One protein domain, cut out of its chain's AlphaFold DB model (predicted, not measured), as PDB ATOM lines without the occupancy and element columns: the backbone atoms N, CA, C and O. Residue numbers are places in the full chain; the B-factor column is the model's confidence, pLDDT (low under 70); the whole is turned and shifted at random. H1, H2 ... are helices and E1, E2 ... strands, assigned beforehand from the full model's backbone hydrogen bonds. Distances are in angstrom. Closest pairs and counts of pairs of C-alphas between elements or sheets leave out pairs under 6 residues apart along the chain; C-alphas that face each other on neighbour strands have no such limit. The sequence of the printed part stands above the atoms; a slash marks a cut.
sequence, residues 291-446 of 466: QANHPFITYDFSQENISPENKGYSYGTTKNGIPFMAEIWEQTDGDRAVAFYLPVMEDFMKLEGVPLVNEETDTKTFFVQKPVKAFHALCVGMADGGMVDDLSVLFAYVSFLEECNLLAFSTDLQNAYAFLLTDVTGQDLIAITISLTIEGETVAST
ATOM      1  N   GLN A 291     108.028 165.594 112.518       62.50
ATOM      2  CA  GLN A 291     107.315 164.340 112.725       62.50
ATOM      3  C   GLN A 291     107.408 163.510 111.442       62.50
ATOM      4  O   GLN A 291     107.123 164.003 110.352       62.50
ATOM      5  N   ALA A 292     107.873 162.274 111.574       52.88
ATOM      6  CA  ALA A 292     108.010 161.365 110.450       52.88
ATOM      7  C   ALA A 292     106.664 160.679 110.222       52.88
ATOM      8  O   ALA A 292     105.857 160.544 111.141       52.88
ATOM      9  N   ASN A 293     106.424 160.228 108.994       44.88
ATOM     10  CA  ASN A 293     105.192 159.512 108.655       44.88
ATOM     11  C   ASN A 293     105.307 158.003 108.924       44.88
ATOM     12  O   ASN A 293     104.291 157.327 109.051       44.88
ATOM     13  N   HIS A 294     106.530 157.487 109.102       51.97
ATOM     14  CA  HIS A 294     106.801 156.102 109.483       51.97
ATOM     15  C   HIS A 294     107.752 156.021 110.691       51.97
ATOM     16  O   HIS A 294     108.689 156.823 110.760       51.97
ATOM     17  N   PRO A 295     107.550 155.079 111.636       58.12
ATOM     18  CA  PRO A 295     108.510 154.841 112.707       58.12
ATOM     19  C   PRO A 295     109.863 154.419 112.131       58.12
ATOM     20  O   PRO A 295     109.935 153.623 111.195       58.12
ATOM     21  N   PHE A 296     110.932 154.968 112.701       65.69
ATOM     22  CA  PHE A 296     112.305 154.640 112.319       65.69
ATOM     23  C   PHE A 296     112.686 153.204 112.691       65.69
ATOM     24  O   PHE A 296     113.438 152.546 111.982       65.69
ATOM     25  N   ILE A 297     112.126 152.714 113.792       65.44
ATOM     26  CA  ILE A 297     112.380 151.382 114.316       65.44
ATOM     27  C   ILE A 297     111.136 150.544 114.070       65.44
ATOM     28  O   ILE A 297     110.021 150.939 114.421       65.44
ATOM     29  N   THR A 298     111.330 149.372 113.472       62.09
ATOM     30  CA  THR A 298     110.241 148.406 113.314       62.09
ATOM     31  C   THR A 298     110.086 147.639 114.619       62.09
ATOM     32  O   THR A 298     111.024 146.988 115.072       62.09
ATOM     33  N   TYR A 299     108.904 147.721 115.223       62.06
ATOM     34  CA  TYR A 299     108.560 147.006 116.446       62.06
ATOM     35  C   TYR A 299     107.362 146.086 116.190       62.06
ATOM     36  O   TYR A 299     106.411 146.465 115.506       62.06
ATOM     37  N   ASP A 300     107.413 144.878 116.743       59.62
ATOM     38  CA  ASP A 300     106.346 143.880 116.648       59.62
ATOM     39  C   ASP A 300     106.147 143.231 118.021       59.62
ATOM     40  O   ASP A 300     106.869 142.313 118.415       59.62
ATOM     41  N   PHE A 301     105.209 143.765 118.804       62.62
ATOM     42  CA  PHE A 301     104.896 143.238 120.129       62.62
ATOM     43  C   PHE A 301     103.393 143.169 120.392       62.62
ATOM     44  O   PHE A 301     102.604 144.000 119.941       62.62
ATOM     45  N   SER A 302     102.997 142.155 121.167       60.12
ATOM     46  CA  SER A 302     101.618 141.971 121.631       60.12
ATOM     47  C   SER A 302     101.184 143.126 122.536       60.12
ATOM     48  O   SER A 302     101.966 143.588 123.367       60.12
ATOM     49  N   GLN A 303      99.913 143.539 122.449       63.44
ATOM     50  CA  GLN A 303      99.324 144.533 123.361       63.44
ATOM     51  C   GLN A 303      99.446 144.138 124.837       63.44
ATOM     52  O   GLN A 303      99.500 145.003 125.704       63.44
ATOM     53  N   GLU A 304      99.522 142.839 125.122       59.88
ATOM     54  CA  GLU A 304      99.710 142.311 126.475       59.88
ATOM     55  C   GLU A 304     101.069 142.701 127.084       59.88
ATOM     56  O   GLU A 304     101.219 142.686 128.303       59.88
ATOM     57  N   ASN A 305     102.043 143.097 126.254       65.44
ATOM     58  CA  ASN A 305     103.383 143.496 126.686       65.44
ATOM     59  C   ASN A 305     103.504 144.999 126.983       65.44
ATOM     60  O   ASN A 305     104.576 145.465 127.368       65.44
ATOM     61  N   ILE A 306     102.429 145.773 126.803       74.44
ATOM     62  CA  ILE A 306     102.438 147.220 127.025       74.44
ATOM     63  C   ILE A 306     102.011 147.503 128.456       74.44
ATOM     64  O   ILE A 306     100.875 147.230 128.849       74.44
ATOM     65  N   SER A 307     102.920 148.078 129.243       79.75
ATOM     66  CA  SER A 307     102.591 148.515 130.598       79.75
ATOM     67  C   SER A 307     101.462 149.561 130.574       79.75
ATOM     68  O   SER A 307     101.538 150.500 129.779       79.75
ATOM     69  N   PRO A 308     100.469 149.496 131.484       79.44
ATOM     70  CA  PRO A 308      99.462 150.554 131.663       79.44
ATOM     71  C   PRO A 308     100.046 151.943 131.993       79.44
ATOM     72  O   PRO A 308      99.372 152.974 131.878       79.44
ATOM     73  N   GLU A 309     101.298 151.974 132.452       86.31
ATOM     74  CA  GLU A 309     102.047 153.199 132.741       86.31
ATOM     75  C   GLU A 309     102.571 153.867 131.466       86.31
ATOM     76  O   GLU A 309     102.812 155.071 131.469       86.31
ATOM     77  N   ASN A 310     102.706 153.122 130.366       87.31
ATOM     78  CA  ASN A 310     103.121 153.668 129.083       87.31
ATOM     79  C   ASN A 310     101.950 154.416 128.423       87.31
ATOM     80  O   ASN A 310     100.867 153.859 128.236       87.31
ATOM     81  N   LYS A 311     102.152 155.695 128.098       88.88
ATOM     82  CA  LYS A 311     101.104 156.582 127.566       88.88
ATOM     83  C   LYS A 311     101.152 156.736 126.050       88.88
ATOM     84  O   LYS A 311     100.200 157.271 125.482       88.88
ATOM     85  N   GLY A 312     102.194 156.238 125.388       88.50
ATOM     86  CA  GLY A 312     102.289 156.275 123.935       88.50
ATOM     87  C   GLY A 312     103.702 156.465 123.411       88.50
ATOM     88  O   GLY A 312     104.669 156.547 124.164       88.50
ATOM     89  N   TYR A 313     103.792 156.582 122.091       89.94
ATOM     90  CA  TYR A 313     105.033 156.770 121.358       89.94
ATOM     91  C   TYR A 313     104.969 157.958 120.402       89.94
ATOM     92  O   TYR A 313     103.903 158.441 120.023       89.94
ATOM     93  N   SER A 314     106.137 158.431 120.009       88.81
ATOM     94  CA  SER A 314     106.353 159.477 119.023       88.81
ATOM     95  C   SER A 314     107.524 159.074 118.136       88.81
ATOM     96  O   SER A 314     108.318 158.207 118.498       88.81
ATOM     97  N   TYR A 315     107.627 159.645 116.948       89.12
ATOM     98  CA  TYR A 315     108.703 159.326 116.019       89.12
ATOM     99  C   TYR A 315     108.886 160.458 115.019       89.12
ATOM    100  O   TYR A 315     107.952 161.201 114.704       89.12
ATOM    101  N   GLY A 316     110.110 160.618 114.540       84.69
ATOM    102  CA  GLY A 316     110.461 161.765 113.728       84.69
ATOM    103  C   GLY A 316     111.859 161.714 113.166       84.69
ATOM    104  O   GLY A 316     112.604 160.760 113.367       84.69
ATOM    105  N   THR A 317     112.209 162.792 112.487       81.44
ATOM    106  CA  THR A 317     113.554 163.045 111.998       81.44
ATOM    107  C   THR A 317     114.003 164.398 112.527       81.44
ATOM    108  O   THR A 317     113.285 165.399 112.464       81.44
ATOM    109  N   THR A 318     115.204 164.436 113.091       79.12
ATOM    110  CA  THR A 318     115.861 165.689 113.473       79.12
ATOM    111  C   THR A 318     116.191 166.508 112.223       79.12
ATOM    112  O   THR A 318     116.306 165.968 111.123       79.12
ATOM    113  N   LYS A 319     116.406 167.824 112.352       64.81
ATOM    114  CA  LYS A 319     116.796 168.665 111.200       64.81
ATOM    115  C   LYS A 319     118.100 168.215 110.520       64.81
ATOM    116  O   LYS A 319     118.315 168.535 109.356       64.81
ATOM    117  N   ASN A 320     118.956 167.484 111.240       65.94
ATOM    118  CA  ASN A 320     120.208 166.937 110.719       65.94
ATOM    119  C   ASN A 320     119.991 165.612 109.960       65.94
ATOM    120  O   ASN A 320     120.958 164.948 109.604       65.94
ATOM    121  N   GLY A 321     118.735 165.211 109.733       68.19
ATOM    122  CA  GLY A 321     118.386 163.982 109.025       68.19
ATOM    123  C   GLY A 321     118.499 162.720 109.877       68.19
ATOM    124  O   GLY A 321     118.302 161.631 109.353       68.19
ATOM    125  N   ILE A 322     118.798 162.841 111.177       82.06
ATOM    126  CA  ILE A 322     118.910 161.684 112.072       82.06
ATOM    127  C   ILE A 322     117.503 161.302 112.538       82.06
ATOM    128  O   ILE A 322     116.841 162.133 113.172       82.06
ATOM    129  N   PRO A 323     117.031 160.092 112.221       83.94
ATOM    130  CA  PRO A 323     115.718 159.626 112.630       83.94
ATOM    131  C   PRO A 323     115.702 159.216 114.110       83.94
ATOM    132  O   PRO A 323     116.733 158.862 114.679       83.94
ATOM    133  N   PHE A 324     114.533 159.273 114.745       90.81
ATOM    134  CA  PHE A 324     114.340 158.868 116.134       90.81
ATOM    135  C   PHE A 324     112.951 158.267 116.366       90.81
ATOM    136  O   PHE A 324     111.979 158.571 115.665       90.81
ATOM    137  N   MET A 325     112.845 157.457 117.414       91.75
ATOM    138  CA  MET A 325     111.576 157.152 118.071       91.75
ATOM    139  C   MET A 325     111.628 157.570 119.532       91.75
ATOM    140  O   MET A 325     112.705 157.721 120.097       91.75
ATOM    141  N   ALA A 326     110.474 157.757 120.151       92.94
ATOM    142  CA  ALA A 326     110.374 157.979 121.577       92.94
ATOM    143  C   ALA A 326     109.129 157.309 122.154       92.94
ATOM    144  O   ALA A 326     108.130 157.161 121.458       92.94
ATOM    145  N   GLU A 327     109.155 156.959 123.432       91.94
ATOM    146  CA  GLU A 327     107.970 156.548 124.190       91.94
ATOM    147  C   GLU A 327     107.958 157.204 125.571       91.94
ATOM    148  O   GLU A 327     109.008 157.586 126.090       91.94
ATOM    149  N   ILE A 328     106.766 157.391 126.141       92.31
ATOM    150  CA  ILE A 328     106.569 158.133 127.390       92.31
ATOM    151  C   ILE A 328     105.803 157.305 128.421       92.31
ATOM    152  O   ILE A 328     104.811 156.647 128.104       92.31
ATOM    153  N   TRP A 329     106.216 157.404 129.684       89.88
ATOM    154  CA  TRP A 329     105.536 156.792 130.823       89.88
ATOM    155  C   TRP A 329     105.078 157.822 131.840       89.88
ATOM    156  O   TRP A 329     105.696 158.871 132.031       89.88
ATOM    157  N   GLU A 330     104.032 157.442 132.554       88.81
ATOM    158  CA  GLU A 330     103.576 158.075 133.780       88.81
ATOM    159  C   GLU A 330     103.287 156.968 134.800       88.81
ATOM    160  O   GLU A 330     102.375 156.153 134.624       88.81
ATOM    161  N   GLN A 331     104.129 156.922 135.833       81.81
ATOM    162  CA  GLN A 331     104.089 155.951 136.922       81.81
ATOM    163  C   GLN A 331     102.949 156.266 137.897       81.81
ATOM    164  O   GLN A 331     102.448 157.387 137.981       81.81
ATOM    165  N   THR A 332     102.556 155.266 138.687       77.06
ATOM    166  CA  THR A 332     101.490 155.418 139.700       77.06
ATOM    167  C   THR A 332     101.769 156.463 140.787       77.06
ATOM    168  O   THR A 332     100.825 156.987 141.377       77.06
ATOM    169  N   ASP A 333     103.040 156.778 141.054       79.44
ATOM    170  CA  ASP A 333     103.479 157.824 141.987       79.44
ATOM    171  C   ASP A 333     103.510 159.226 141.341       79.44
ATOM    172  O   ASP A 333     103.836 160.204 142.011       79.44
ATOM    173  N   GLY A 334     103.113 159.333 140.068       78.19
ATOM    174  CA  GLY A 334     103.096 160.567 139.287       78.19
ATOM    175  C   GLY A 334     104.410 160.856 138.562       78.19
ATOM    176  O   GLY A 334     104.473 161.840 137.822       78.19
ATOM    177  N   ASP A 335     105.443 160.017 138.734       84.88
ATOM    178  CA  ASP A 335     106.718 160.239 138.063       84.88
ATOM    179  C   ASP A 335     106.622 159.939 136.557       84.88
ATOM    180  O   ASP A 335     106.133 158.889 136.133       84.88
ATOM    181  N   ARG A 336     107.118 160.860 135.728       89.62
ATOM    182  CA  ARG A 336     107.122 160.746 134.266       89.62
ATOM    183  C   ARG A 336     108.530 160.579 133.729       89.62
ATOM    184  O   ARG A 336     109.466 161.230 134.192       89.62
ATOM    185  N   ALA A 337     108.661 159.761 132.697       90.81
ATOM    186  CA  ALA A 337     109.911 159.563 131.977       90.81
ATOM    187  C   ALA A 337     109.644 159.411 130.481       90.81
ATOM    188  O   ALA A 337     108.554 159.009 130.080       90.81
ATOM    189  N   VAL A 338     110.646 159.722 129.673       92.88
ATOM    190  CA  VAL A 338     110.640 159.540 128.222       92.88
ATOM    191  C   VAL A 338     111.883 158.764 127.819       92.88
ATOM    192  O   VAL A 338     112.961 159.034 128.337       92.88
ATOM    193  N   ALA A 339     111.752 157.812 126.903       93.12
ATOM    194  CA  ALA A 339     112.888 157.171 126.258       93.12
ATOM    195  C   ALA A 339     112.956 157.601 124.805       93.12
ATOM    196  O   ALA A 339     111.934 157.599 124.127       93.12
ATOM    197  N   PHE A 340     114.150 157.937 124.337       93.75
ATOM    198  CA  PHE A 340     114.471 158.220 122.948       93.75
ATOM    199  C   PHE A 340     115.311 157.080 122.388       93.75
ATOM    200  O   PHE A 340     116.283 156.662 123.004       93.75
ATOM    201  N   TYR A 341     114.963 156.619 121.201       93.12
ATOM    202  CA  TYR A 341     115.685 155.604 120.459       93.12
ATOM    203  C   TYR A 341     116.324 156.254 119.245       93.12
ATOM    204  O   TYR A 341     115.621 156.805 118.391       93.12
ATOM    205  N   LEU A 342     117.648 156.200 119.188       93.31
ATOM    206  CA  LEU A 342     118.467 156.837 118.164       93.31
ATOM    207  C   LEU A 342     119.426 155.809 117.551       93.31
ATOM    208  O   LEU A 342     119.799 154.856 118.238       93.31
ATOM    209  N   PRO A 343     119.871 156.002 116.297       92.38
ATOM    210  CA  PRO A 343     121.014 155.270 115.763       92.38
ATOM    211  C   PRO A 343     122.243 155.451 116.653       92.38
ATOM    212  O   PRO A 343     122.474 156.545 117.180       92.38
ATOM    213  N   VAL A 344     123.073 154.414 116.762       93.56
ATOM    214  CA  VAL A 344     124.392 154.562 117.386       93.56
ATOM    215  C   VAL A 344     125.262 155.480 116.522       93.56
ATOM    216  O   VAL A 344     125.631 155.152 115.396       93.56
ATOM    217  N   MET A 345     125.603 156.649 117.058       91.62
ATOM    218  CA  MET A 345     126.500 157.615 116.428       91.62
ATOM    219  C   MET A 345     127.946 157.322 116.826       91.62
ATOM    220  O   MET A 345     128.342 157.563 117.968       91.62
ATOM    221  N   GLU A 346     128.754 156.838 115.877       88.81
ATOM    222  CA  GLU A 346     130.164 156.489 116.119       88.81
ATOM    223  C   GLU A 346     130.958 157.622 116.780       88.81
ATOM    224  O   GLU A 346     131.778 157.373 117.659       88.81
ATOM    225  N   ASP A 347     130.725 158.868 116.368       89.19
ATOM    226  CA  ASP A 347     131.457 160.016 116.905       89.19
ATOM    227  C   ASP A 347     131.115 160.301 118.367       89.19
ATOM    228  O   ASP A 347     131.972 160.785 119.101       89.19
ATOM    229  N   PHE A 348     129.909 159.943 118.818       91.62
ATOM    230  CA  PHE A 348     129.530 160.069 120.225       91.62
ATOM    231  C   PHE A 348     130.134 158.929 121.035       91.62
ATOM    232  O   PHE A 348     130.657 159.161 122.118       91.62
ATOM    233  N   MET A 349     130.149 157.713 120.481       89.25
ATOM    234  CA  MET A 349     130.786 156.558 121.124       89.25
ATOM    235  C   MET A 349     132.297 156.764 121.318       89.25
ATOM    236  O   MET A 349     132.854 156.333 122.319       89.25
ATOM    237  N   LYS A 350     132.971 157.483 120.408       88.94
ATOM    238  CA  LYS A 350     134.402 157.831 120.530       88.94
ATOM    239  C   LYS A 350     134.722 158.790 121.687       88.94
ATOM    240  O   LYS A 350     135.902 158.993 121.966       88.94
ATOM    241  N   LEU A 351     133.717 159.390 122.333       85.12
ATOM    242  CA  LEU A 351     133.900 160.268 123.497       85.12
ATOM    243  C   LEU A 351     134.047 159.501 124.817       85.12
ATOM    244  O   LEU A 351     134.246 160.131 125.855       85.12
ATOM    245  N   GLU A 352     133.968 158.171 124.789       85.62
ATOM    246  CA  GLU A 352     134.173 157.336 125.968       85.62
ATOM    247  C   GLU A 352     135.501 157.672 126.676       85.62
ATOM    248  O   GLU A 352     136.567 157.759 126.059       85.62
ATOM    249  N   GLY A 353     135.433 157.903 127.988       81.75
ATOM    250  CA  GLY A 353     136.573 158.267 128.828       81.75
ATOM    251  C   GLY A 353     137.029 159.730 128.741       81.75
ATOM    252  O   GLY A 353     137.971 160.105 129.445       81.75
ATOM    253  N   VAL A 354     136.391 160.578 127.923       80.50
ATOM    254  CA  VAL A 354     136.695 162.020 127.860       80.50
ATOM    255  C   VAL A 354     136.126 162.719 129.104       80.50
ATOM    256  O   VAL A 354     134.931 162.626 129.332       80.50
ATOM    257  N   PRO A 355     136.896 163.446 129.931       70.94
ATOM    258  CA  PRO A 355     136.352 164.075 131.141       70.94
ATOM    259  C   PRO A 355     135.286 165.153 130.855       70.94
ATOM    260  O   PRO A 355     135.525 166.069 130.075       70.94
ATOM    261  N   LEU A 356     134.149 165.115 131.565       66.44
ATOM    262  CA  LEU A 356     133.081 166.138 131.521       66.44
ATOM    263  C   LEU A 356     133.381 167.384 132.376       66.44
ATOM    264  O   LEU A 356     132.524 167.886 133.105       66.44
ATOM    265  N   VAL A 357     134.619 167.869 132.338       63.09
ATOM    266  CA  VAL A 357     135.029 169.067 133.079       63.09
ATOM    267  C   VAL A 357     135.316 170.167 132.076       63.09
ATOM    268  O   VAL A 357     136.221 170.043 131.255       63.09
ATOM    269  N   ASN A 358     134.561 171.262 132.151       53.19
ATOM    270  CA  ASN A 358     134.968 172.478 131.466       53.19
ATOM    271  C   ASN A 358     136.100 173.128 132.280       53.19
ATOM    272  O   ASN A 358     135.852 173.754 133.310       53.19
ATOM    273  N   GLU A 359     137.346 172.943 131.833       49.25
ATOM    274  CA  GLU A 359     138.540 173.489 132.497       49.25
ATOM    275  C   GLU A 359     138.570 175.033 132.523       49.25
ATOM    276  O   GLU A 359     139.269 175.607 133.356       49.25
ATOM    277  N   GLU A 360     137.799 175.720 131.668       43.66
ATOM    278  CA  GLU A 360     137.715 177.189 131.646       43.66
ATOM    279  C   GLU A 360     136.666 177.750 132.621       43.66
ATOM    280  O   GLU A 360     136.815 178.882 133.089       43.66
ATOM    281  N   THR A 361     135.613 176.988 132.950       51.50
ATOM    282  CA  THR A 361     134.488 177.467 133.782       51.50
ATOM    283  C   THR A 361     134.346 176.771 135.136       51.50
ATOM    284  O   THR A 361     133.522 177.208 135.939       51.50
ATOM    285  N   ASP A 362     135.114 175.707 135.407       47.12
ATOM    286  CA  ASP A 362     135.060 174.875 136.629       47.12
ATOM    287  C   ASP A 362     133.647 174.323 136.947       47.12
ATOM    288  O   ASP A 362     133.339 173.873 138.054       47.12
ATOM    289  N   THR A 363     132.744 174.346 135.959       50.72
ATOM    290  CA  THR A 363     131.383 173.816 136.073       50.72
ATOM    291  C   THR A 363     131.408 172.310 135.874       50.72
ATOM    292  O   THR A 363     131.748 171.820 134.796       50.72
ATOM    293  N   LYS A 364     131.008 171.573 136.911       53.00
ATOM    294  CA  LYS A 364     130.730 170.141 136.814       53.00
ATOM    295  C   LYS A 364     129.371 169.952 136.157       53.00
ATOM    296  O   LYS A 364     128.368 170.397 136.711       53.00
ATOM    297  N   THR A 365     129.327 169.264 135.025       53.38
ATOM    298  CA  THR A 365     128.065 168.730 134.515       53.38
ATOM    299  C   THR A 365     127.603 167.647 135.482       53.38
ATOM    300  O   THR A 365     128.275 166.628 135.655       53.38
ATOM    301  N   PHE A 366     126.492 167.880 136.176       56.69
ATOM    302  CA  PHE A 366     125.919 166.875 137.060       56.69
ATOM    303  C   PHE A 366     125.022 165.964 136.229       56.69
ATOM    304  O   PHE A 366     124.036 166.418 135.655       56.69
ATOM    305  N   PHE A 367     125.393 164.687 136.166       55.97
ATOM    306  CA  PHE A 367     124.676 163.673 135.408       55.97
ATOM    307  C   PHE A 367     124.302 162.525 136.343       55.97
ATOM    308  O   PHE A 367     125.175 161.910 136.958       55.97
ATOM    309  N   VAL A 368     123.005 162.266 136.498       61.41
ATOM    310  CA  VAL A 368     122.501 161.204 137.380       61.41
ATOM    311  C   VAL A 368     121.854 160.112 136.542       61.41
ATOM    312  O   VAL A 368     120.953 160.380 135.749       61.41
ATOM    313  N   GLN A 369     122.281 158.869 136.756       61.12
ATOM    314  CA  GLN A 369     121.602 157.700 136.210       61.12
ATOM    315  C   GLN A 369     120.407 157.351 137.101       61.12
ATOM    316  O   GLN A 369     120.571 156.940 138.252       61.12
ATOM    317  N   LYS A 370     119.191 157.516 136.572       67.88
ATOM    318  CA  LYS A 370     117.952 157.092 137.234       67.88
ATOM    319  C   LYS A 370     117.256 156.056 136.343       67.88
ATOM    320  O   LYS A 370     116.752 156.433 135.286       67.88
ATOM    321  N   PRO A 371     117.231 154.768 136.728       63.19
ATOM    322  CA  PRO A 371     116.514 153.760 135.962       63.19
ATOM    323  C   PRO A 371     115.005 154.004 136.052       63.19
ATOM    324  O   PRO A 371     114.483 154.437 137.085       63.19
ATOM    325  N   VAL A 372     114.294 153.690 134.973       62.25
ATOM    326  CA  VAL A 372     112.830 153.707 134.951       62.25
ATOM    327  C   VAL A 372     112.305 152.353 135.422       62.25
ATOM    328  O   VAL A 372     112.896 151.311 135.156       62.25
ATOM    329  N   LYS A 373     111.202 152.366 136.179       61.94
ATOM    330  CA  LYS A 373     110.624 151.158 136.797       61.94
ATOM    331  C   LYS A 373     109.781 150.315 135.827       61.94
ATOM    332  O   LYS A 373     109.376 149.212 136.185       61.94
ATOM    333  N   ALA A 374     109.495 150.840 134.640       65.06
ATOM    334  CA  ALA A 374     108.603 150.251 133.649       65.06
ATOM    335  C   ALA A 374     109.380 149.673 132.459       65.06
ATOM    336  O   ALA A 374     110.454 150.156 132.110       65.06
ATOM    337  N   PHE A 375     108.810 148.648 131.825       71.12
ATOM    338  CA  PHE A 375     109.390 148.029 130.636       71.12
ATOM    339  C   PHE A 375     109.241 148.919 129.398       71.12
ATOM    340  O   PHE A 375     108.192 149.529 129.165       71.12
ATOM    341  N   HIS A 376     110.301 148.922 128.595       79.25
ATOM    342  CA  HIS A 376     110.385 149.559 127.289       79.25
ATOM    343  C   HIS A 376     109.587 148.765 126.254       79.25
ATOM    344  O   HIS A 376     109.939 147.624 125.953       79.25
ATOM    345  N   ALA A 377     108.500 149.333 125.726       81.12
ATOM    346  CA  ALA A 377     107.661 148.611 124.771       81.12
ATOM    347  C   ALA A 377     108.341 148.568 123.397       81.12
ATOM    348  O   ALA A 377     108.373 147.523 122.749       81.12
ATOM    349  N   LEU A 378     108.973 149.673 122.987       81.19
ATOM    350  CA  LEU A 378     109.608 149.796 121.672       81.19
ATOM    351  C   LEU A 378     110.854 148.918 121.479       81.19
ATOM    352  O   LEU A 378     111.271 148.737 120.340       81.19
ATOM    353  N   CYS A 379     111.436 148.352 122.542       80.31
ATOM    354  CA  CYS A 379     112.603 147.468 122.431       80.31
ATOM    355  C   CYS A 379     112.267 145.968 122.490       80.31
ATOM    356  O   CYS A 379     113.173 145.133 122.504       80.31
ATOM    357  N   VAL A 380     110.985 145.593 122.560       77.50
ATOM    358  CA  VAL A 380     110.593 144.178 122.592       77.50
ATOM    359  C   VAL A 380     111.047 143.487 121.302       77.50
ATOM    360  O   VAL A 380     110.738 143.935 120.201       77.50
ATOM    361  N   GLY A 381     111.777 142.378 121.448       73.44
ATOM    362  CA  GLY A 381     112.321 141.605 120.326       73.44
ATOM    363  C   GLY A 381     113.714 142.039 119.858       73.44
ATOM    364  O   GLY A 381     114.285 141.368 119.002       73.44
ATOM    365  N   MET A 382     114.278 143.105 120.431       85.00
ATOM    366  CA  MET A 382     115.658 143.528 120.169       85.00
ATOM    367  C   MET A 382     116.670 142.717 120.981       85.00
ATOM    368  O   MET A 382     116.362 142.218 122.067       85.00
ATOM    369  N   ALA A 383     117.894 142.609 120.465       85.56
ATOM    370  CA  ALA A 383     119.014 142.064 121.223       85.56
ATOM    371  C   ALA A 383     119.594 143.141 122.154       85.56
ATOM    372  O   ALA A 383     119.850 144.259 121.717       85.56
ATOM    373  N   ASP A 384     119.797 142.796 123.426       85.88
ATOM    374  CA  ASP A 384     120.421 143.667 124.427       85.88
ATOM    375  C   ASP A 384     121.944 143.717 124.223       85.88
ATOM    376  O   ASP A 384     122.621 142.685 124.268       85.88
ATOM    377  N   GLY A 385     122.465 144.919 123.971       85.19
ATOM    378  CA  GLY A 385     123.887 145.216 123.793       85.19
ATOM    379  C   GLY A 385     124.592 145.675 125.073       85.19
ATOM    380  O   GLY A 385     125.806 145.878 125.055       85.19
ATOM    381  N   GLY A 386     123.864 145.810 126.183       87.06
ATOM    382  CA  GLY A 386     124.387 146.225 127.478       87.06
ATOM    383  C   GLY A 386     124.192 147.710 127.791       87.06
ATOM    384  O   GLY A 386     123.853 148.535 126.944       87.06
ATOM    385  N   MET A 387     124.401 148.042 129.064       86.88
ATOM    386  CA  MET A 387     124.247 149.392 129.610       86.88
ATOM    387  C   MET A 387     125.377 150.319 129.149       86.88
ATOM    388  O   MET A 387     126.530 149.900 129.041       86.88
ATOM    389  N   VAL A 388     125.046 151.587 128.909       87.88
ATOM    390  CA  VAL A 388     126.028 152.639 128.623       87.88
ATOM    391  C   VAL A 388     126.380 153.347 129.929       87.88
ATOM    392  O   VAL A 388     125.596 154.145 130.447       87.88
ATOM    393  N   ASP A 389     127.569 153.051 130.452       82.94
ATOM    394  CA  ASP A 389     128.049 153.562 131.747       82.94
ATOM    395  C   ASP A 389     128.856 154.860 131.640       82.94
ATOM    396  O   ASP A 389     129.063 155.556 132.636       82.94
ATOM    397  N   ASP A 390     129.312 155.201 130.435       87.75
ATOM    398  CA  ASP A 390     130.149 156.370 130.216       87.75
ATOM    399  C   ASP A 390     129.315 157.658 130.146       87.75
ATOM    400  O   ASP A 390     128.465 157.848 129.270       87.75
ATOM    401  N   LEU A 391     129.571 158.567 131.089       82.12
ATOM    402  CA  LEU A 391     128.826 159.819 131.207       82.12
ATOM    403  C   LEU A 391     129.026 160.739 129.999       82.12
ATOM    404  O   LEU A 391     128.133 161.522 129.688       82.12
ATOM    405  N   SER A 392     130.164 160.660 129.316       84.50
ATOM    406  CA  SER A 392     130.514 161.555 128.211       84.50
ATOM    407  C   SER A 392     129.770 161.189 126.942       84.50
ATOM    408  O   SER A 392     129.281 162.073 126.236       84.50
ATOM    409  N   VAL A 393     129.582 159.888 126.722       88.50
ATOM    410  CA  VAL A 393     128.661 159.373 125.707       88.50
ATOM    411  C   VAL A 393     127.233 159.833 126.015       88.50
ATOM    412  O   VAL A 393     126.586 160.434 125.156       88.50
ATOM    413  N   LEU A 394     126.742 159.625 127.243       87.50
ATOM    414  CA  LEU A 394     125.382 160.029 127.632       87.50
ATOM    415  C   LEU A 394     125.154 161.539 127.469       87.50
ATOM    416  O   LEU A 394     124.133 161.958 126.921       87.50
ATOM    417  N   PHE A 395     126.119 162.355 127.892       86.75
ATOM    418  CA  PHE A 395     126.069 163.808 127.764       86.75
ATOM    419  C   PHE A 395     125.994 164.263 126.303       86.75
ATOM    420  O   PHE A 395     125.222 165.169 125.987       86.75
ATOM    421  N   ALA A 396     126.743 163.624 125.397       88.81
ATOM    422  CA  ALA A 396     126.719 163.955 123.974       88.81
ATOM    423  C   ALA A 396     125.334 163.724 123.356       88.81
ATOM    424  O   ALA A 396     124.804 164.592 122.661       88.81
ATOM    425  N   TYR A 397     124.701 162.591 123.664       92.44
ATOM    426  CA  TYR A 397     123.349 162.325 123.181       92.44
ATOM    427  C   TYR A 397     122.290 163.231 123.817       92.44
ATOM    428  O   TYR A 397     121.374 163.669 123.123       92.44
ATOM    429  N   VAL A 398     122.391 163.531 125.115       90.25
ATOM    430  CA  VAL A 398     121.458 164.461 125.767       90.25
ATOM    431  C   VAL A 398     121.572 165.859 125.164       90.25
ATOM    432  O   VAL A 398     120.554 166.450 124.806       90.25
ATOM    433  N   SER A 399     122.798 166.342 124.960       88.38
ATOM    434  CA  SER A 399     123.056 167.626 124.298       88.38
ATOM    435  C   SER A 399     122.458 167.644 122.891       88.38
ATOM    436  O   SER A 399     121.779 168.594 122.511       88.38
ATOM    437  N   PHE A 400     122.617 166.551 122.142       90.62
ATOM    438  CA  PHE A 400     122.011 166.396 120.824       90.62
ATOM    439  C   PHE A 400     120.472 166.481 120.852       90.62
ATOM    440  O   PHE A 400     119.874 167.129 119.988       90.62
ATOM    441  N   LEU A 401     119.817 165.867 121.845       91.69
ATOM    442  CA  LEU A 401     118.362 165.953 122.016       91.69
ATOM    443  C   LEU A 401     117.904 167.395 122.300       91.69
ATOM    444  O   LEU A 401     116.898 167.830 121.730       91.69
ATOM    445  N   GLU A 402     118.639 168.145 123.127       87.81
ATOM    446  CA  GLU A 402     118.348 169.560 123.408       87.81
ATOM    447  C   GLU A 402     118.570 170.451 122.178       87.81
ATOM    448  O   GLU A 402     117.695 171.237 121.811       87.81
ATOM    449  N   GLU A 403     119.681 170.272 121.458       86.25
ATOM    450  CA  GLU A 403     119.976 170.998 120.215       86.25
ATOM    451  C   GLU A 403     118.919 170.764 119.122       86.25
ATOM    452  O   GLU A 403     118.628 171.650 118.304       86.25
ATOM    453  N   CYS A 404     118.321 169.570 119.114       82.12
ATOM    454  CA  CYS A 404     117.233 169.200 118.213       82.12
ATOM    455  C   CYS A 404     115.843 169.627 118.716       82.12
ATOM    456  O   CYS A 404     114.863 169.425 118.001       82.12
ATOM    457  N   ASN A 405     115.738 170.256 119.893       85.81
ATOM    458  CA  ASN A 405     114.477 170.602 120.565       85.81
ATOM    459  C   ASN A 405     113.553 169.391 120.756       85.81
ATOM    460  O   ASN A 405     112.334 169.502 120.651       85.81
ATOM    461  N   LEU A 406     114.129 168.217 121.008       88.56
ATOM    462  CA  LEU A 406     113.384 167.018 121.396       88.56
ATOM    463  C   LEU A 406     113.151 166.966 122.910       88.56
ATOM    464  O   LEU A 406     112.221 166.308 123.384       88.56
ATOM    465  N   LEU A 407     113.984 167.687 123.655       91.19
ATOM    466  CA  LEU A 407     114.034 167.727 125.105       91.19
ATOM    467  C   LEU A 407     114.496 169.118 125.552       91.19
ATOM    468  O   LEU A 407     115.237 169.783 124.834       91.19
ATOM    469  N   ALA A 408     114.067 169.548 126.731       89.00
ATOM    470  CA  ALA A 408     114.610 170.715 127.413       89.00
ATOM    471  C   ALA A 408     114.625 170.457 128.920       89.00
ATOM    472  O   ALA A 408     113.581 170.111 129.489       89.00
ATOM    473  N   PHE A 409     115.774 170.645 129.569       85.94
ATOM    474  CA  PHE A 409     115.862 170.603 131.028       85.94
ATOM    475  C   PHE A 409     115.457 171.945 131.648       85.94
ATOM    476  O   PHE A 409     115.770 173.018 131.137       85.94
ATOM    477  N   SER A 410     114.745 171.889 132.773       82.38
ATOM    478  CA  SER A 410     114.402 173.064 133.590       82.38
ATOM    479  C   SER A 410     115.429 173.332 134.696       82.38
ATOM    480  O   SER A 410     115.295 174.308 135.435       82.38
ATOM    481  N   THR A 411     116.447 172.476 134.816       74.62
ATOM    482  CA  THR A 411     117.508 172.541 135.828       74.62
ATOM    483  C   THR A 411     118.862 172.236 135.196       74.62
ATOM    484  O   THR A 411     118.915 171.487 134.227       74.62
ATOM    485  N   ASP A 412     119.955 172.692 135.809       70.19
ATOM    486  CA  ASP A 412     121.323 172.343 135.379       70.19
ATOM    487  C   ASP A 412     121.687 170.862 135.643       70.19
ATOM    488  O   ASP A 412     122.763 170.395 135.269       70.19
ATOM    489  N   LEU A 413     120.804 170.117 136.321       69.56
ATOM    490  CA  LEU A 413     120.959 168.696 136.609       69.56
ATOM    491  C   LEU A 413     120.344 167.863 135.479       69.56
ATOM    492  O   LEU A 413     119.139 167.597 135.464       69.56
ATOM    493  N   GLN A 414     121.182 167.416 134.551       78.88
ATOM    494  CA  GLN A 414     120.759 166.470 133.527       78.88
ATOM    495  C   GLN A 414     120.690 165.057 134.114       78.88
ATOM    496  O   GLN A 414     121.463 164.662 134.994       78.88
ATOM    497  N   ASN A 415     119.738 164.268 133.633       83.38
ATOM    498  CA  ASN A 415     119.630 162.866 133.999       83.38
ATOM    499  C   ASN A 415     119.397 162.043 132.742       83.38
ATOM    500  O   ASN A 415     118.560 162.411 131.920       83.38
ATOM    501  N   ALA A 416     120.133 160.946 132.602       86.31
ATOM    502  CA  ALA A 416     119.824 159.944 131.605       86.31
ATOM    503  C   ALA A 416     120.298 158.567 132.043       86.31
ATOM    504  O   ALA A 416     121.259 158.411 132.797       86.31
ATOM    505  N   TYR A 417     119.628 157.567 131.506       86.62
ATOM    506  CA  TYR A 417     119.996 156.169 131.589       86.62
ATOM    507  C   TYR A 417     119.919 155.591 130.181       86.62
ATOM    508  O   TYR A 417     118.902 155.795 129.519       86.62
ATOM    509  N   ALA A 418     120.955 154.894 129.708       90.00
ATOM    510  CA  ALA A 418     120.919 154.321 128.370       90.00
ATOM    511  C   ALA A 418     121.468 152.902 128.276       90.00
ATOM    512  O   ALA A 418     122.304 152.478 129.073       90.00
ATOM    513  N   PHE A 419     120.996 152.187 127.263       90.06
ATOM    514  CA  PHE A 419     121.457 150.857 126.892       90.06
ATOM    515  C   PHE A 419     121.508 150.734 125.370       90.06
ATOM    516  O   PHE A 419     120.765 151.409 124.648       90.06
ATOM    517  N   LEU A 420     122.426 149.900 124.897       91.81
ATOM    518  CA  LEU A 420     122.582 149.566 123.492       91.81
ATOM    519  C   LEU A 420     121.624 148.440 123.121       91.81
ATOM    520  O   LEU A 420     121.363 147.530 123.907       91.81
ATOM    521  N   LEU A 421     121.107 148.507 121.904       90.69
ATOM    522  CA  LEU A 421     120.167 147.549 121.353       90.69
ATOM    523  C   LEU A 421     120.536 147.245 119.910       90.69
ATOM    524  O   LEU A 421     121.015 148.125 119.205       90.69
ATOM    525  N   THR A 422     120.221 146.042 119.447       87.31
ATOM    526  CA  THR A 422     120.221 145.723 118.016       87.31
ATOM    527  C   THR A 422     118.811 145.319 117.602       87.31
ATOM    528  O   THR A 422     118.212 144.421 118.204       87.31
ATOM    529  N   ASP A 423     118.263 145.994 116.593       82.06
ATOM    530  CA  ASP A 423     116.899 145.757 116.127       82.06
ATOM    531  C   ASP A 423     116.743 144.449 115.328       82.06
ATOM    532  O   ASP A 423     117.707 143.750 115.008       82.06
ATOM    533  N   VAL A 424     115.498 144.113 114.971       72.62
ATOM    534  CA  VAL A 424     115.161 142.887 114.221       72.62
ATOM    535  C   VAL A 424     115.750 142.841 112.803       72.62
ATOM    536  O   VAL A 424     115.767 141.779 112.180       72.62
ATOM    537  N   THR A 425     116.231 143.975 112.288       72.88
ATOM    538  CA  THR A 425     116.897 144.100 110.986       72.88
ATOM    539  C   THR A 425     118.426 144.111 111.097       72.88
ATOM    540  O   THR A 425     119.108 144.071 110.073       72.88
ATOM    541  N   GLY A 426     118.969 144.090 112.321       80.69
ATOM    542  CA  GLY A 426     120.401 144.113 112.603       80.69
ATOM    543  C   GLY A 426     121.003 145.514 112.741       80.69
ATOM    544  O   GLY A 426     122.218 145.639 112.620       80.69
ATOM    545  N   GLN A 427     120.193 146.558 112.946       84.12
ATOM    546  CA  GLN A 427     120.681 147.924 113.162       84.12
ATOM    547  C   GLN A 427     120.935 148.202 114.642       84.12
ATOM    548  O   GLN A 427     120.078 147.927 115.482       84.12
ATOM    549  N   ASP A 428     122.090 148.797 114.939       91.06
ATOM    550  CA  ASP A 428     122.457 149.184 116.297       91.06
ATOM    551  C   ASP A 428     121.834 150.529 116.684       91.06
ATOM    552  O   ASP A 428     121.919 151.539 115.974       91.06
ATOM    553  N   LEU A 429     121.224 150.535 117.861       92.31
ATOM    554  CA  LEU A 429     120.464 151.628 118.435       92.31
ATOM    555  C   LEU A 429     120.929 151.889 119.865       92.31
ATOM    556  O   LEU A 429     121.438 151.006 120.556       92.31
ATOM    557  N   ILE A 430     120.680 153.103 120.335       93.56
ATOM    558  CA  ILE A 430     120.775 153.454 121.746       93.56
ATOM    559  C   ILE A 430     119.402 153.905 122.238       93.56
ATOM    560  O   ILE A 430     118.744 154.736 121.607       93.56
ATOM    561  N   ALA A 431     118.961 153.344 123.361       92.44
ATOM    562  CA  ALA A 431     117.749 153.757 124.056       92.44
ATOM    563  C   ALA A 431     118.133 154.637 125.243       92.44
ATOM    564  O   ALA A 431     118.737 154.153 126.193       92.44
ATOM    565  N   ILE A 432     117.796 155.923 125.189       92.88
ATOM    566  CA  ILE A 432     118.194 156.946 126.158       92.88
ATOM    567  C   ILE A 432     116.970 157.432 126.901       92.88
ATOM    568  O   ILE A 432     116.077 158.049 126.330       92.88
ATOM    569  N   THR A 433     116.955 157.183 128.195       91.62
ATOM    570  CA  THR A 433     115.810 157.416 129.059       91.62
ATOM    571  C   THR A 433     116.063 158.596 129.971       91.62
ATOM    572  O   THR A 433     117.054 158.613 130.693       91.62
ATOM    573  N   ILE A 434     115.149 159.559 129.954       91.50
ATOM    574  CA  ILE A 434     115.195 160.804 130.713       91.50
ATOM    575  C   ILE A 434     113.990 160.848 131.647       91.50
ATOM    576  O   ILE A 434     112.844 160.708 131.217       91.50
ATOM    577  N   SER A 435     114.228 161.097 132.929       89.62
ATOM    578  CA  SER A 435     113.168 161.433 133.879       89.62
ATOM    579  C   SER A 435     112.711 162.866 133.623       89.62
ATOM    580  O   SER A 435     113.509 163.799 133.708       89.62
ATOM    581  N   LEU A 436     111.424 163.034 133.317       90.06
ATOM    582  CA  LEU A 436     110.775 164.338 133.169       90.06
ATOM    583  C   LEU A 436     110.387 164.915 134.532       90.06
ATOM    584  O   LEU A 436     110.364 166.134 134.705       90.06
ATOM    585  N   THR A 437     110.113 164.045 135.508       87.88
ATOM    586  CA  THR A 437     109.895 164.438 136.900       87.88
ATOM    587  C   THR A 437     110.755 163.632 137.870       87.88
ATOM    588  O   THR A 437     111.090 162.466 137.630       87.88
ATOM    589  N   ILE A 438     111.134 164.267 138.976       80.44
ATOM    590  CA  ILE A 438     111.859 163.647 140.084       80.44
ATOM    591  C   ILE A 438     111.223 164.145 141.378       80.44
ATOM    592  O   ILE A 438     111.139 165.350 141.592       80.44
ATOM    593  N   GLU A 439     110.749 163.222 142.221       77.50
ATOM    594  CA  GLU A 439     110.111 163.550 143.512       77.50
ATOM    595  C   GLU A 439     108.913 164.516 143.366       77.50
ATOM    596  O   GLU A 439     108.609 165.306 144.256       77.50
ATOM    597  N   GLY A 440     108.208 164.442 142.230       74.94
ATOM    598  CA  GLY A 440     107.062 165.300 141.912       74.94
ATOM    599  C   GLY A 440     107.411 166.660 141.291       74.94
ATOM    600  O   GLY A 440     106.503 167.367 140.849       74.94
ATOM    601  N   GLU A 441     108.690 167.023 141.188       83.88
ATOM    602  CA  GLU A 441     109.130 168.244 140.503       83.88
ATOM    603  C   GLU A 441     109.435 167.972 139.027       83.88
ATOM    604  O   GLU A 441     110.018 166.948 138.680       83.88
ATOM    605  N   THR A 442     109.046 168.885 138.131       87.44
ATOM    606  CA  THR A 442     109.361 168.772 136.695       87.44
ATOM    607  C   THR A 442     110.780 169.271 136.433       87.44
ATOM    608  O   THR A 442     111.043 170.467 136.564       87.44
ATOM    609  N   VAL A 443     111.664 168.359 136.030       88.25
ATOM    610  CA  VAL A 443     113.094 168.615 135.769       88.25
ATOM    611  C   VAL A 443     113.433 168.655 134.275       88.25
ATOM    612  O   VAL A 443     114.463 169.200 133.884       88.25
ATOM    613  N   ALA A 444     112.560 168.099 133.430       89.81
ATOM    614  CA  ALA A 444     112.676 168.169 131.980       89.81
ATOM    615  C   ALA A 444     111.300 168.133 131.308       89.81
ATOM    616  O   ALA A 444     110.305 167.673 131.872       89.81
ATOM    617  N   SER A 445     111.244 168.616 130.073       91.25
ATOM    618  CA  SER A 445     110.041 168.620 129.246       91.25
ATOM    619  C   SER A 445     110.376 168.273 127.804       91.25
ATOM    620  O   SER A 445     111.511 168.426 127.358       91.25
ATOM    621  N   THR A 446     109.382 167.791 127.070       89.81
ATOM    622  CA  THR A 446     109.523 167.422 125.664       89.81
ATOM    623  C   THR A 446     108.330 167.967 124.878       89.81
ATOM    624  O   THR A 446     107.196 167.862 125.358       89.81
TER     625      THR A 446
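Overview. This is residues 291 to 446 of the 466 residues of the protein "DUF2263 domain-containing protein" of Centipeda periodontii DSM 2778 (UniProt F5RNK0). The main picture is one strongly twisted sheet of six strands with a single long helix, H2, laid across one face, while the long link at residues 375 to 378 passes over the opposite face. A two-strand pair, E4 and E6, lies beyond one end of E7, and residues 358 to 363 stick out as a free loop. The 156 printed residues hold two named helices and eight named strands, in the order E1, E2, E3, H1, E4, E5, H2, E6, E7, E8; the large sheet runs E1, E2, E3, E8, E7, E5, all antiparallel. The class is mixed, helices and strands, with under half of the residues in named elements. The whole is compact, with a radius of gyration of the C-alphas of 15.3 A and spans of 51, 36 and 28 A.

Arrangement. E1, residues 310 to 318, E2, residues 323 to 330, and E3, residues 336 to 343, form a meander, each strand the antiparallel neighbour of the one before. N 314 and O 326 are 2.8 A apart across the hairpin E1 and E2; N 327 and O 339 are 2.9 A apart across the hairpin E2 and E3. E8, residues 428 to 435, is the antiparallel neighbour of E3 in the sheet, with N 340 and O 432 within hydrogen-bond range at 2.8 A. E7, residues 417 to 422, forms a hairpin with E8, N 433 and O 417 at 2.7 A. E5, residues 383 to 388, is an edge strand beside E7, N 385 and O 420 at 2.8 A. H2, residues 391 to 403, is on this sheet, giving two layers, a helix on one face of a sheet. Its height over the sheet is 8.8 A, and on the local plane it runs across the strands, at 84 degrees to E3. H1, residues 346 to 349, is not on the sheet but touches H2 at residues 393 to 397 alone; the closest C-alphas, of Phe 348 and Val 393, are 5.6 A apart. E4, residues 366 to 368, is parallel to E6, residues 413 to 415, with N 368 and O 414 at 3.2 A. E6 runs on into E7 at 30 degrees. In H2 every O i to N i+4 pair is within hydrogen-bond range; H1 is too short for one.

Along the chain. E1 begins at C-alpha 310, (103.121, 153.668, 129.083), and is 23.5 A long; E2 is 24.4 A, E3 23.8 A, H2 18.0 A, E7 17.1 A and E5 14.7 A. E8, 23.4 A, ends at C-alpha 435, (113.168, 161.433, 133.879).

Size, cuts and confidence. The two C-alphas farthest apart, of Glu 304 and Glu 360, are 51.8 A apart. The printed part has no cut. The links H1 to E4 and E4 to E5 are long. Mean pLDDT of the printed part is 79.5; residues 291 to 305, 319 to 321, 356 to 374 and 413 are under 70.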